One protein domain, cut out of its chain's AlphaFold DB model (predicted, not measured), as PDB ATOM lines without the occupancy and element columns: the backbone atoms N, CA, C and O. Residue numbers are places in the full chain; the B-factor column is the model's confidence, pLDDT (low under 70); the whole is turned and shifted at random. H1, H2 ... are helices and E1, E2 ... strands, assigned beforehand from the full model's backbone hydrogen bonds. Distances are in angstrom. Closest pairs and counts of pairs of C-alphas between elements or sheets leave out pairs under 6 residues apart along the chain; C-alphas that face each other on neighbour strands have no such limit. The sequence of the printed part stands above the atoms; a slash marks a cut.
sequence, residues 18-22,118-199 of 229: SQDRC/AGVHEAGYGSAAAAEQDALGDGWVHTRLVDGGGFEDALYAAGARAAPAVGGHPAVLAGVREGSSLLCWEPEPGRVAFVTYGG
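Overview. This is residues 18 to 22 and 118 to 199 of the 229 residues of an uncharacterized protein of Micromonospora tulbaghiae (UniProt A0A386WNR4). One strongly twisted antiparallel sheet of seven strands makes the body, in the order E1, E2, E3, E7, E6, E5, E4, its strands' lines turning by 127 degrees from edge to edge. H2 packs slantwise over one face of the sheet's E6 part, and the four-residue H1 lies in the loop that joins E2 to E3, at the far end of those strands. The printed part has 87 residues, with seven named strands and two named helices in the order E1, E2, H1, E3, H2, E4, E5, E6, E7; the class is mixed, helices and strands. The whole is compact and rounded, with a radius of gyration of the C-alphas of 13.0 A and spans of 33 by 28 by 28 A.

Arrangement. In the sheet, E3, residues 140 to 147, and E7, residues 191 to 198, are antiparallel at 157 degrees, with N 144 and O 194 2.9 A apart, within hydrogen-bond range. On the other side of E3 is E2, residues 119 to 126, antiparallel at 164 degrees, with N 123 and O 143 at 2.9 A. Beside E2, the edge strand E1, residues 18 to 22, has N 19 and O 122 at 2.9 A. E7 also forms a hairpin with E6, residues 181 to 188, with N 193 and O 185 at 2.8 A. E6 forms a hairpin with E5, residues 169 to 175, with N 172 and O 184 at 2.8 A, and E5 one with the other edge strand E4, residues 161 to 166, with N 163 and O 171 at 2.9 A. E4, E5, E6 and E7 are a meander, each strand the antiparallel neighbour of the one before. H2, residues 149 to 157, is on the sheet at a height of 9.1 A and over E6, at 41 degrees on the local plane; the closest C-alphas of H2 and E5 are those of Leu 155 and Ala 174, 6.2 A apart. H1, residues 133 to 136, is only just on the sheet, with 5 pairs of C-alphas within 10 A, and only grazes it. In H2 every O i to N i+4 pair is within hydrogen-bond range; H1 is too short for such a pair, and its 1 O i to N i+3 pair is not within range.

Along the chain. E1 begins at C-alpha 18 (13.429, 15.339, -33.892). E2 is 23.4 A long, E3 23.1 A, E7 22.7 A and E6 21.7 A; H2 measures 12.8 A. E7 ends at C-alpha 198 (3.389, 10.309, -22.995).

Size, cuts and confidence. The C-alphas of Ala 118 and Asp 134, the two farthest apart, are 35.3 A from each other. Residues 23 to 117 are not printed, and C-alphas 22 and 118 are 5.6 A apart across the cut. Of the links that are printed whole, E2 to H1 is short and the others are tight. The mean pLDDT of the printed part is 79.8; residues 18, 135 to 136, 175 to 181 and 198 to 199 are under 70.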
ATOM      1  N   SER A  18      12.564  16.431 -33.448       64.62
ATOM      2  CA  SER A  18      13.429  15.339 -33.892       64.62
ATOM      3  C   SER A  18      14.656  15.237 -32.984       64.62
ATOM      4  O   SER A  18      15.408  16.209 -32.862       64.62
ATOM      5  N   GLN A  19      14.887  14.079 -32.364       73.75
ATOM      6  CA  GLN A  19      16.078  13.825 -31.549       73.75
ATOM      7  C   GLN A  19      16.840  12.602 -32.058       73.75
ATOM      8  O   GLN A  19      16.291  11.507 -32.136       73.75
ATOM      9  N   ASP A  20      18.142  12.788 -32.284       77.69
ATOM     10  CA  ASP A  20      19.082  11.703 -32.547       77.69
ATOM     11  C   ASP A  20      19.969  11.468 -31.322       77.69
ATOM     12  O   ASP A  20      20.612  12.386 -30.801       77.69
ATOM     13  N   ARG A  21      20.034  10.218 -30.858       76.00
ATOM     14  CA  ARG A  21      20.931   9.790 -29.780       76.00
ATOM     15  C   ARG A  21      21.879   8.720 -30.286       76.00
ATOM     16  O   ARG A  21      21.434   7.732 -30.852       76.00
ATOM     17  N   CYS A  22      23.168   8.880 -29.999       83.06
ATOM     18  CA  CYS A  22      24.188   7.904 -30.373       83.06
ATOM     19  C   CYS A  22      24.884   7.322 -29.135       83.06
ATOM     20  O   CYS A  22      25.483   8.071 -28.359       83.06
ATOM     21  N   ALA A 118      23.024   1.390 -31.293       79.56
ATOM     22  CA  ALA A 118      24.073   2.399 -31.439       79.56
ATOM     23  C   ALA A 118      23.493   3.782 -31.772       79.56
ATOM     24  O   ALA A 118      24.105   4.800 -31.446       79.56
ATOM     25  N   GLY A 119      22.313   3.812 -32.396       78.56
ATOM     26  CA  GLY A 119      21.553   5.011 -32.719       78.56
ATOM     27  C   GLY A 119      20.077   4.860 -32.348       78.56
ATOM     28  O   GLY A 119      19.498   3.785 -32.499       78.56
ATOM     29  N   VAL A 120      19.477   5.944 -31.866       81.06
ATOM     30  CA  VAL A 120      18.029   6.092 -31.698       81.06
ATOM     31  C   VAL A 120      17.620   7.371 -32.408       81.06
ATOM     32  O   VAL A 120      18.106   8.443 -32.045       81.06
ATOM     33  N   HIS A 121      16.735   7.242 -33.391       82.00
ATOM     34  CA  HIS A 121      16.096   8.371 -34.062       82.00
ATOM     35  C   HIS A 121      14.680   8.508 -33.527       82.00
ATOM     36  O   HIS A 121      13.943   7.525 -33.488       82.00
ATOM     37  N   GLU A 122      14.295   9.700 -33.101       83.06
ATOM     38  CA  GLU A 122      12.996   9.968 -32.500       83.06
ATOM     39  C   GLU A 122      12.322  11.150 -33.185       83.06
ATOM     40  O   GLU A 122      12.964  12.170 -33.420       83.06
ATOM     41  N   ALA A 123      11.023  11.018 -33.444       82.69
ATOM     42  CA  ALA A 123      10.144  12.110 -33.829       82.69
ATOM     43  C   ALA A 123       8.960  12.176 -32.853       82.69
ATOM     44  O   ALA A 123       8.273  11.170 -32.638       82.69
ATOM     45  N   GLY A 124       8.751  13.346 -32.250       81.62
ATOM     46  CA  GLY A 124       7.636  13.629 -31.348       81.62
ATOM     47  C   GLY A 124       6.571  14.507 -32.003       81.62
ATOM     48  O   GLY A 124       6.896  15.509 -32.633       81.62
ATOM     49  N   TYR A 125       5.304  14.151 -31.794       79.38
ATOM     50  CA  TYR A 125       4.132  14.860 -32.301       79.38
ATOM     51  C   TYR A 125       3.156  15.119 -31.154       79.38
ATOM     52  O   TYR A 125       2.940  14.248 -30.308       79.38
ATOM     53  N   GLY A 126       2.524  16.292 -31.136       78.44
ATOM     54  CA  GLY A 126       1.366  16.508 -30.270       78.44
ATOM     55  C   GLY A 126       0.218  15.584 -30.685       78.44
ATOM     56  O   GLY A 126       0.026  15.331 -31.875       78.44
ATOM     57  N   SER A 127      -0.566  15.099 -29.727       75.31
ATOM     58  CA  SER A 127      -1.730  14.230 -29.966       75.31
ATOM     59  C   SER A 127      -2.705  14.794 -31.007       75.31
ATOM     60  O   SER A 127      -3.214  14.046 -31.837       75.31
ATOM     61  N   ALA A 128      -2.913  16.114 -31.023       78.25
ATOM     62  CA  ALA A 128      -3.726  16.798 -32.026       78.25
ATOM     63  C   ALA A 128      -3.147  16.656 -33.443       78.25
ATOM     64  O   ALA A 128      -3.876  16.342 -34.381       78.25
ATOM     65  N   ALA A 129      -1.829  16.815 -33.597       76.69
ATOM     66  CA  ALA A 129      -1.147  16.631 -34.879       76.69
ATOM     67  C   ALA A 129      -1.144  15.159 -35.331       76.69
ATOM     68  O   ALA A 129      -1.145  14.885 -36.528       76.69
ATOM     69  N   ALA A 130      -1.185  14.221 -34.383       70.62
ATOM     70  CA  ALA A 130      -1.309  12.790 -34.649       70.62
ATOM     71  C   ALA A 130      -2.757  12.327 -34.911       70.62
ATOM     72  O   ALA A 130      -2.956  11.150 -35.184       70.62
ATOM     73  N   ALA A 131      -3.753  13.222 -34.838       78.44
ATOM     74  CA  ALA A 131      -5.183  12.891 -34.884       78.44
ATOM     75  C   ALA A 131      -5.646  11.918 -33.774       78.44
ATOM     76  O   ALA A 131      -6.623  11.196 -33.937       78.44
ATOM     77  N   GLU A 132      -4.969  11.944 -32.623       70.56
ATOM     78  CA  GLU A 132      -5.213  11.074 -31.461       70.56
ATOM     79  C   GLU A 132      -5.683  11.865 -30.222       70.56
ATOM     80  O   GLU A 132      -5.654  11.357 -29.100       70.56
ATOM     81  N   GLN A 133      -6.099  13.128 -30.383       76.38
ATOM     82  CA  GLN A 133      -6.496  13.991 -29.258       76.38
ATOM     83  C   GLN A 133      -7.687  13.424 -28.468       76.38
ATOM     84  O   GLN A 133      -7.709  13.525 -27.242       76.38
ATOM     85  N   ASP A 134      -8.624  12.753 -29.142       72.62
ATOM     86  CA  ASP A 134      -9.773  12.103 -28.497       72.62
ATOM     87  C   ASP A 134      -9.349  10.960 -27.562       72.62
ATOM     88  O   ASP A 134      -9.985  10.720 -26.534       72.62
ATOM     89  N   ALA A 135      -8.267  10.254 -27.904       68.56
ATOM     90  CA  ALA A 135      -7.758   9.119 -27.142       68.56
ATOM     91  C   ALA A 135      -6.712   9.522 -26.089       68.56
ATOM     92  O   ALA A 135      -6.621   8.887 -25.038       68.56
ATOM     93  N   LEU A 136      -5.912  10.558 -26.364       66.88
ATOM     94  CA  LEU A 136      -4.715  10.908 -25.591       66.88
ATOM     95  C   LEU A 136      -4.786  12.280 -24.899       66.88
ATOM     96  O   LEU A 136      -3.836  12.654 -24.207       66.88
ATOM     97  N   GLY A 137      -5.873  13.040 -25.069       77.94
ATOM     98  CA  GLY A 137      -5.969  14.425 -24.593       77.94
ATOM     99  C   GLY A 137      -4.880  15.294 -25.218       77.94
ATOM    100  O   GLY A 137      -4.489  15.049 -26.352       77.94
ATOM    101  N   ASP A 138      -4.318  16.251 -24.480       77.06
ATOM    102  CA  ASP A 138      -3.199  17.103 -24.937       77.06
ATOM    103  C   ASP A 138      -1.816  16.431 -24.770       77.06
ATOM    104  O   ASP A 138      -0.815  17.068 -24.433       77.06
ATOM    105  N   GLY A 139      -1.771  15.103 -24.917       75.38
ATOM    106  CA  GLY A 139      -0.564  14.292 -24.784       75.38
ATOM    107  C   GLY A 139       0.387  14.364 -25.983       75.38
ATOM    108  O   GLY A 139       0.169  15.084 -26.958       75.38
ATOM    109  N   TRP A 140       1.451  13.560 -25.915       76.19
ATOM    110  CA  TRP A 140       2.452  13.432 -26.976       76.19
ATOM    111  C   TRP A 140       2.555  11.995 -27.484       76.19
ATOM    112  O   TRP A 140       2.488  11.026 -26.720       76.19
ATOM    113  N   VAL A 141       2.771  11.872 -28.791       76.12
ATOM    114  CA  VAL A 141       3.065  10.624 -29.495       76.12
ATOM    115  C   VAL A 141       4.517  10.676 -29.945       76.12
ATOM    116  O   VAL A 141       4.915  11.594 -30.657       76.12
ATOM    117  N   HIS A 142       5.313   9.680 -29.566       79.38
ATOM    118  CA  HIS A 142       6.698   9.565 -30.020       79.38
ATOM    119  C   HIS A 142       6.851   8.322 -30.880       79.38
ATOM    120  O   HIS A 142       6.513   7.221 -30.443       79.38
ATOM    121  N   THR A 143       7.414   8.498 -32.072       83.81
ATOM    122  CA  THR A 143       7.858   7.400 -32.931       83.81
ATOM    123  C   THR A 143       9.372   7.323 -32.873       83.81
ATOM    124  O   THR A 143      10.054   8.323 -33.092       83.81
ATOM    125  N   ARG A 144       9.906   6.139 -32.579       86.50
ATOM    126  CA  ARG A 144      11.349   5.894 -32.527       86.50
ATOM    127  C   ARG A 144      11.760   4.823 -33.517       86.50
ATOM    128  O   ARG A 144      11.005   3.882 -33.733       86.50
ATOM    129  N   LEU A 145      12.967   4.952 -34.054       88.81
ATOM    130  CA  LEU A 145      13.628   3.980 -34.917       88.81
ATOM    131  C   LEU A 145      14.970   3.580 -34.295       88.81
ATOM    132  O   LEU A 145      15.790   4.444 -33.970       88.81
ATOM    133  N   VAL A 146      15.182   2.275 -34.129       87.94
ATOM    134  CA  VAL A 146      16.387   1.686 -33.521       87.94
ATOM    135  C   VAL A 146      16.859   0.455 -34.286       87.94
ATOM    136  O   VAL A 146      16.092  -0.165 -35.020       87.94
ATOM    137  N   ASP A 147      18.109   0.055 -34.067       85.12
ATOM    138  CA  ASP A 147      18.597  -1.253 -34.505       85.12
ATOM    139  C   ASP A 147      17.947  -2.388 -33.691       85.12
ATOM    140  O   ASP A 147      17.746  -2.284 -32.478       85.12
ATOM    141  N   GLY A 148      17.602  -3.484 -34.369       75.25
ATOM    142  CA  GLY A 148      16.629  -4.459 -33.878       75.25
ATOM    143  C   GLY A 148      17.139  -5.503 -32.890       75.25
ATOM    144  O   GLY A 148      16.318  -6.102 -32.213       75.25
ATOM    145  N   GLY A 149      18.450  -5.718 -32.766       83.81
ATOM    146  CA  GLY A 149      19.039  -6.827 -32.002       83.81
ATOM    147  C   GLY A 149      18.485  -7.017 -30.584       83.81
ATOM    148  O   GLY A 149      17.690  -7.921 -30.332       83.81
ATOM    149  N   GLY A 150      18.893  -6.161 -29.643       86.81
ATOM    150  CA  GLY A 150      18.408  -6.251 -28.261       86.81
ATOM    151  C   GLY A 150      16.941  -5.846 -28.089       86.81
ATOM    152  O   GLY A 150      16.300  -6.260 -27.126       86.81
ATOM    153  N   PHE A 151      16.381  -5.073 -29.025       88.25
ATOM    154  CA  PHE A 151      14.967  -4.706 -28.981       88.25
ATOM    155  C   PHE A 151      14.067  -5.912 -29.285       88.25
ATOM    156  O   PHE A 151      13.130  -6.182 -28.541       88.25
ATOM    157  N   GLU A 152      14.367  -6.678 -30.335       91.38
ATOM    158  CA  GLU A 152      13.638  -7.896 -30.694       91.38
ATOM    159  C   GLU A 152      13.786  -8.974 -29.610       91.38
ATOM    160  O   GLU A 152      12.806  -9.641 -29.280       91.38
ATOM    161  N   ASP A 153      14.958  -9.080 -28.970       90.38
ATOM    162  CA  ASP A 153      15.139  -9.955 -27.804       90.38
ATOM    163  C   ASP A 153      14.190  -9.589 -26.647       90.38
ATOM    164  O   ASP A 153      13.538 -10.459 -26.059       90.38
ATOM    165  N   ALA A 154      14.049  -8.290 -26.361       86.75
ATOM    166  CA  ALA A 154      13.123  -7.787 -25.350       86.75
ATOM    167  C   ALA A 154      11.648  -8.021 -25.728       86.75
ATOM    168  O   ALA A 154      10.833  -8.300 -24.850       86.75
ATOM    169  N   LEU A 155      11.295  -7.961 -27.018       88.88
ATOM    170  CA  LEU A 155       9.944  -8.287 -27.490       88.88
ATOM    171  C   LEU A 155       9.604  -9.767 -27.274       88.88
ATOM    172  O   LEU A 155       8.500 -10.071 -26.814       88.88
ATOM    173  N   TYR A 156      10.544 -10.682 -27.540       89.81
ATOM    174  CA  TYR A 156      10.356 -12.094 -27.200       89.81
ATOM    175  C   TYR A 156      10.215 -12.288 -25.683       89.81
ATOM    176  O   TYR A 156       9.333 -13.022 -25.245       89.81
ATOM    177  N   ALA A 157      11.027 -11.597 -24.873       87.25
ATOM    178  CA  ALA A 157      10.947 -11.671 -23.410       87.25
ATOM    179  C   ALA A 157       9.602 -11.172 -22.860       87.25
ATOM    180  O   ALA A 157       9.072 -11.727 -21.898       87.25
ATOM    181  N   ALA A 158       9.055 -10.119 -23.470       84.56
ATOM    182  CA  ALA A 158       7.786  -9.514 -23.085       84.56
ATOM    183  C   ALA A 158       6.560 -10.303 -23.576       84.56
ATOM    184  O   ALA A 158       5.437  -9.952 -23.214       84.56
ATOM    185  N   GLY A 159       6.748 -11.342 -24.399       84.88
ATOM    186  CA  GLY A 159       5.645 -12.086 -25.003       84.88
ATOM    187  C   GLY A 159       4.830 -11.223 -25.965       84.88
ATOM    188  O   GLY A 159       3.603 -11.176 -25.863       84.88
ATOM    189  N   ALA A 160       5.509 -10.498 -26.862       88.06
ATOM    190  CA  ALA A 160       4.850  -9.644 -27.843       88.06
ATOM    191  C   ALA A 160       3.812 -10.427 -28.668       88.06
ATOM    192  O   ALA A 160       4.044 -11.559 -29.093       88.06
ATOM    193  N   ARG A 161       2.652  -9.813 -28.906       89.50
ATOM    194  CA  ARG A 161       1.533 -10.410 -29.650       89.50
ATOM    195  C   ARG A 161       1.376  -9.757 -31.012       89.50
ATOM    196  O   ARG A 161       1.670  -8.577 -31.159       89.50
ATOM    197  N   ALA A 162       0.858 -10.494 -31.989       89.88
ATOM    198  CA  ALA A 162       0.544  -9.936 -33.299       89.88
ATOM    199  C   ALA A 162      -0.426  -8.745 -33.198       89.88
ATOM    200  O   ALA A 162      -1.342  -8.737 -32.371       89.88
ATOM    201  N   ALA A 163      -0.222  -7.760 -34.065       89.12
ATOM    202  CA  ALA A 163      -1.071  -6.592 -34.229       89.12
ATOM    203  C   ALA A 163      -1.372  -6.338 -35.714       89.12
ATOM    204  O   ALA A 163      -0.715  -6.919 -36.585       89.12
ATOM    205  N   PRO A 164      -2.372  -5.490 -36.022       88.06
ATOM    206  CA  PRO A 164      -2.605  -5.032 -37.385       88.06
ATOM    207  C   PRO A 164      -1.339  -4.432 -38.000       88.06
ATOM    208  O   PRO A 164      -0.571  -3.756 -37.320       88.06
ATOM    209  N   ALA A 165      -1.132  -4.684 -39.291       90.31
ATOM    210  CA  ALA A 165       0.043  -4.207 -40.006       90.31
ATOM    211  C   ALA A 165       0.106  -2.670 -40.064       90.31
ATOM    212  O   ALA A 165      -0.917  -2.006 -40.233       90.31
ATOM    213  N   VAL A 166       1.319  -2.116 -40.007       89.44
ATOM    214  CA  VAL A 166       1.589  -0.674 -40.134       89.44
ATOM    215  C   VAL A 166       2.226  -0.423 -41.493       89.44
ATOM    216  O   VAL A 166       3.291  -0.959 -41.785       89.44
ATOM    217  N   GLY A 167       1.560   0.338 -42.365       87.88
ATOM    218  CA  GLY A 167       2.070   0.602 -43.719       87.88
ATOM    219  C   GLY A 167       2.321  -0.666 -44.550       87.88
ATOM    220  O   GLY A 167       3.194  -0.671 -45.407       87.88
ATOM    221  N   GLY A 168       1.603  -1.762 -44.271       90.62
ATOM    222  CA  GLY A 168       1.816  -3.070 -44.906       90.62
ATOM    223  C   GLY A 168       2.864  -3.964 -44.227       90.62
ATOM    224  O   GLY A 168       3.005  -5.122 -44.617       90.62
ATOM    225  N   HIS A 169       3.550  -3.484 -43.187       92.56
ATOM    226  CA  HIS A 169       4.535  -4.257 -42.430       92.56
ATOM    227  C   HIS A 169       3.879  -4.991 -41.252       92.56
ATOM    228  O   HIS A 169       3.113  -4.366 -40.512       92.56
ATOM    229  N   PRO A 170       4.182  -6.285 -41.024       94.06
ATOM    230  CA  PRO A 170       3.737  -6.990 -39.828       94.06
ATOM    231  C   PRO A 170       4.158  -6.244 -38.561       94.06
ATOM    232  O   PRO A 170       5.313  -5.830 -38.429       94.06
ATOM    233  N   ALA A 171       3.220  -6.095 -37.631       93.38
ATOM    234  CA  ALA A 171       3.442  -5.387 -36.382       93.38
ATOM    235  C   ALA A 171       3.136  -6.278 -35.179       93.38
ATOM    236  O   ALA A 171       2.403  -7.271 -35.261       93.38
ATOM    237  N   VAL A 172       3.694  -5.890 -34.039       91.62
ATOM    238  CA  VAL A 172       3.474  -6.532 -32.750       91.62
ATOM    239  C   VAL A 172       3.167  -5.505 -31.672       91.62
ATOM    240  O   VAL A 172       3.586  -4.353 -31.746       91.62
ATOM    241  N   LEU A 173       2.437  -5.944 -30.653       87.94
ATOM    242  CA  LEU A 173       2.230  -5.213 -29.414       87.94
ATOM    243  C   LEU A 173       3.028  -5.881 -28.305       87.94
ATOM    244  O   LEU A 173       2.819  -7.062 -28.024       87.94
ATOM    245  N   ALA A 174       3.882  -5.117 -27.638       81.31
ATOM    246  CA  ALA A 174       4.511  -5.531 -26.392       81.31
ATOM    247  C   ALA A 174       3.964  -4.696 -25.235       81.31
ATOM    248  O   ALA A 174       3.859  -3.473 -25.330       81.31
ATOM    249  N   GLY A 175       3.607  -5.361 -24.137       66.69
ATOM    250  CA  GLY A 175       3.258  -4.667 -22.905       66.69
ATOM    251  C   GLY A 175       4.522  -4.138 -22.236       66.69
ATOM    252  O   GLY A 175       5.428  -4.912 -21.927       66.69
ATOM    253  N   VAL A 176       4.579  -2.838 -21.969       55.19
ATOM    254  CA  VAL A 176       5.503  -2.286 -20.978       55.19
ATOM    255  C   VAL A 176       4.869  -2.535 -19.613       55.19
ATOM    256  O   VAL A 176       3.658  -2.356 -19.435       55.19
ATOM    257  N   ARG A 177       5.662  -2.970 -18.627       36.47
ATOM    258  CA  ARG A 177       5.204  -2.931 -17.230       36.47
ATOM    259  C   ARG A 177       4.711  -1.504 -16.950       36.47
ATOM    260  O   ARG A 177       5.386  -0.569 -17.353       36.47
ATOM    261  N   GLU A 178       3.551  -1.373 -16.296       31.91
ATOM    262  CA  GLU A 178       2.817  -0.107 -16.042       31.91
ATOM    263  C   GLU A 178       1.775   0.320 -17.104       31.91
ATOM    264  O   GLU A 178       1.358   1.472 -17.146       31.91
ATOM    265  N   GLY A 179       1.264  -0.608 -17.925       30.34
ATOM    266  CA  GLY A 179       0.005  -0.404 -18.671       30.34
ATOM    267  C   GLY A 179       0.130   0.338 -20.006       30.34
ATOM    268  O   GLY A 179      -0.864   0.505 -20.707       30.34
ATOM    269  N   SER A 180       1.344   0.715 -20.402       53.62
ATOM    270  CA  SER A 180       1.624   1.245 -21.740       53.62
ATOM    271  C   SER A 180       1.897   0.092 -22.708       53.62
ATOM    272  O   SER A 180       2.688  -0.796 -22.403       53.62
ATOM    273  N   SER A 181       1.246   0.071 -23.873       58.31
ATOM    274  CA  SER A 181       1.566  -0.882 -24.949       58.31
ATOM    275  C   SER A 181       2.417  -0.196 -26.013       58.31
ATOM    276  O   SER A 181       2.075   0.899 -26.450       58.31
ATOM    277  N   LEU A 182       3.499  -0.847 -26.441       79.19
ATOM    278  CA  LEU A 182       4.309  -0.417 -27.581       79.19
ATOM    279  C   LEU A 182       3.787  -1.102 -28.834       79.19
ATOM    280  O   LEU A 182       3.793  -2.333 -28.894       79.19
ATOM    281  N   LEU A 183       3.355  -0.322 -29.824       88.69
ATOM    282  CA  LEU A 183       3.181  -0.823 -31.185       88.69
ATOM    283  C   LEU A 183       4.542  -0.790 -31.872       88.69
ATOM    284  O   LEU A 183       5.130   0.283 -31.989       88.69
ATOM    285  N   CYS A 184       5.023  -1.947 -32.316       91.69
ATOM    286  CA  CYS A 184       6.340  -2.111 -32.921       91.69
ATOM    287  C   CYS A 184       6.223  -2.787 -34.287       91.69
ATOM    288  O   CYS A 184       5.461  -3.741 -34.442       91.69
ATOM    289  N   TRP A 185       7.009  -2.352 -35.263       94.38
ATOM    290  CA  TRP A 185       7.125  -3.002 -36.568       94.38
ATOM    291  C   TRP A 185       8.539  -2.839 -37.114       94.38
ATOM    292  O   TRP A 185       9.348  -2.068 -36.603       94.38
ATOM    293  N   GLU A 186       8.842  -3.586 -38.165       93.75
ATOM    294  CA  GLU A 186      10.129  -3.525 -38.841       93.75
ATOM    295  C   GLU A 186       9.938  -2.947 -40.253       93.75
ATOM    296  O   GLU A 186       9.496  -3.669 -41.153       93.75
ATOM    297  N   PRO A 187      10.208  -1.643 -40.465       90.38
ATOM    298  CA  PRO A 187      10.127  -1.041 -41.797       90.38
ATOM    299  C   PRO A 187      11.166  -1.619 -42.769       90.38
ATOM    300  O   PRO A 187      10.901  -1.736 -43.962       90.38
ATOM    301  N   GLU A 188      12.338  -2.011 -42.267       89.88
ATOM    302  CA  GLU A 188      13.442  -2.582 -43.042       89.88
ATOM    303  C   GLU A 188      14.130  -3.675 -42.212       89.88
ATOM    304  O   GLU A 188      14.222  -3.511 -40.993       89.88
ATOM    305  N   PRO A 189      14.661  -4.756 -42.820       86.44
ATOM    306  CA  PRO A 189      15.349  -5.813 -42.080       86.44
ATOM    307  C   PRO A 189      16.408  -5.273 -41.106       86.44
ATOM    308  O   PRO A 189      17.352  -4.595 -41.506       86.44
ATOM    309  N   GLY A 190      16.246  -5.583 -39.820       86.62
ATOM    310  CA  GLY A 190      17.137  -5.171 -38.741       86.62
ATOM    311  C   GLY A 190      16.852  -3.798 -38.131       86.62
ATOM    312  O   GLY A 190      17.552  -3.429 -37.189       86.62
ATOM    313  N   ARG A 191      15.841  -3.058 -38.601       90.81
ATOM    314  CA  ARG A 191      15.434  -1.758 -38.043       90.81
ATOM    315  C   ARG A 191      14.045  -1.835 -37.448       90.81
ATOM    316  O   ARG A 191      13.101  -2.185 -38.138       90.81
ATOM    317  N   VAL A 192      13.900  -1.451 -36.187       90.31
ATOM    318  CA  VAL A 192      12.625  -1.517 -35.473       90.31
ATOM    319  C   VAL A 192      12.098  -0.119 -35.225       90.31
ATOM    320  O   VAL A 192      12.755   0.701 -34.584       90.31
ATOM    321  N   ALA A 193      10.896   0.128 -35.729       91.25
ATOM    322  CA  ALA A 193      10.111   1.298 -35.407       91.25
ATOM    323  C   ALA A 193       9.129   0.966 -34.281       91.25
ATOM    324  O   ALA A 193       8.549  -0.123 -34.258       91.25
ATOM    325  N   PHE A 194       8.940   1.891 -33.346       88.50
ATOM    326  CA  PHE A 194       7.954   1.729 -32.286       88.50
ATOM    327  C   PHE A 194       7.349   3.051 -31.829       88.50
ATOM    328  O   PHE A 194       7.997   4.099 -31.878       88.50
ATOM    329  N   VAL A 195       6.107   2.978 -31.353       85.00
ATOM    330  CA  VAL A 195       5.353   4.123 -30.833       85.00
ATOM    331  C   VAL A 195       5.216   4.030 -29.317       85.00
ATOM    332  O   VAL A 195       4.883   2.977 -28.772       85.00
ATOM    333  N   THR A 196       5.451   5.154 -28.643       76.12
ATOM    334  CA  THR A 196       5.131   5.366 -27.223       76.12
ATOM    335  C   THR A 196       4.233   6.578 -27.056       76.12
ATOM    336  O   THR A 196       4.405   7.572 -27.763       76.12
ATOM    337  N   TYR A 197       3.384   6.537 -26.036       71.19
ATOM    338  CA  TYR A 197       2.533   7.651 -25.632       71.19
ATOM    339  C   TYR A 197       3.035   8.243 -24.313       71.19
ATOM    340  O   TYR A 197       3.393   7.495 -23.403       71.19
ATOM    341  N   GLY A 198       3.071   9.571 -24.218       61.22
ATOM    342  CA  GLY A 198       3.389  10.309 -22.995       61.22
ATOM    343  C   GLY A 198       2.209  11.178 -22.564       61.22
ATOM    344  O   GLY A 198       1.648  11.912 -23.379       61.22
ATOM    345  N   GLY A 199       1.820  11.097 -21.289       42.59
ATOM    346  CA  GLY A 199       0.785  11.957 -20.713       42.59
ATOM    347  C   GLY A 199       1.380  13.221 -20.083       42.59
ATOM    348  O   GLY A 199       2.127  13.111 -19.118       42.59
TER     349      GLY A 199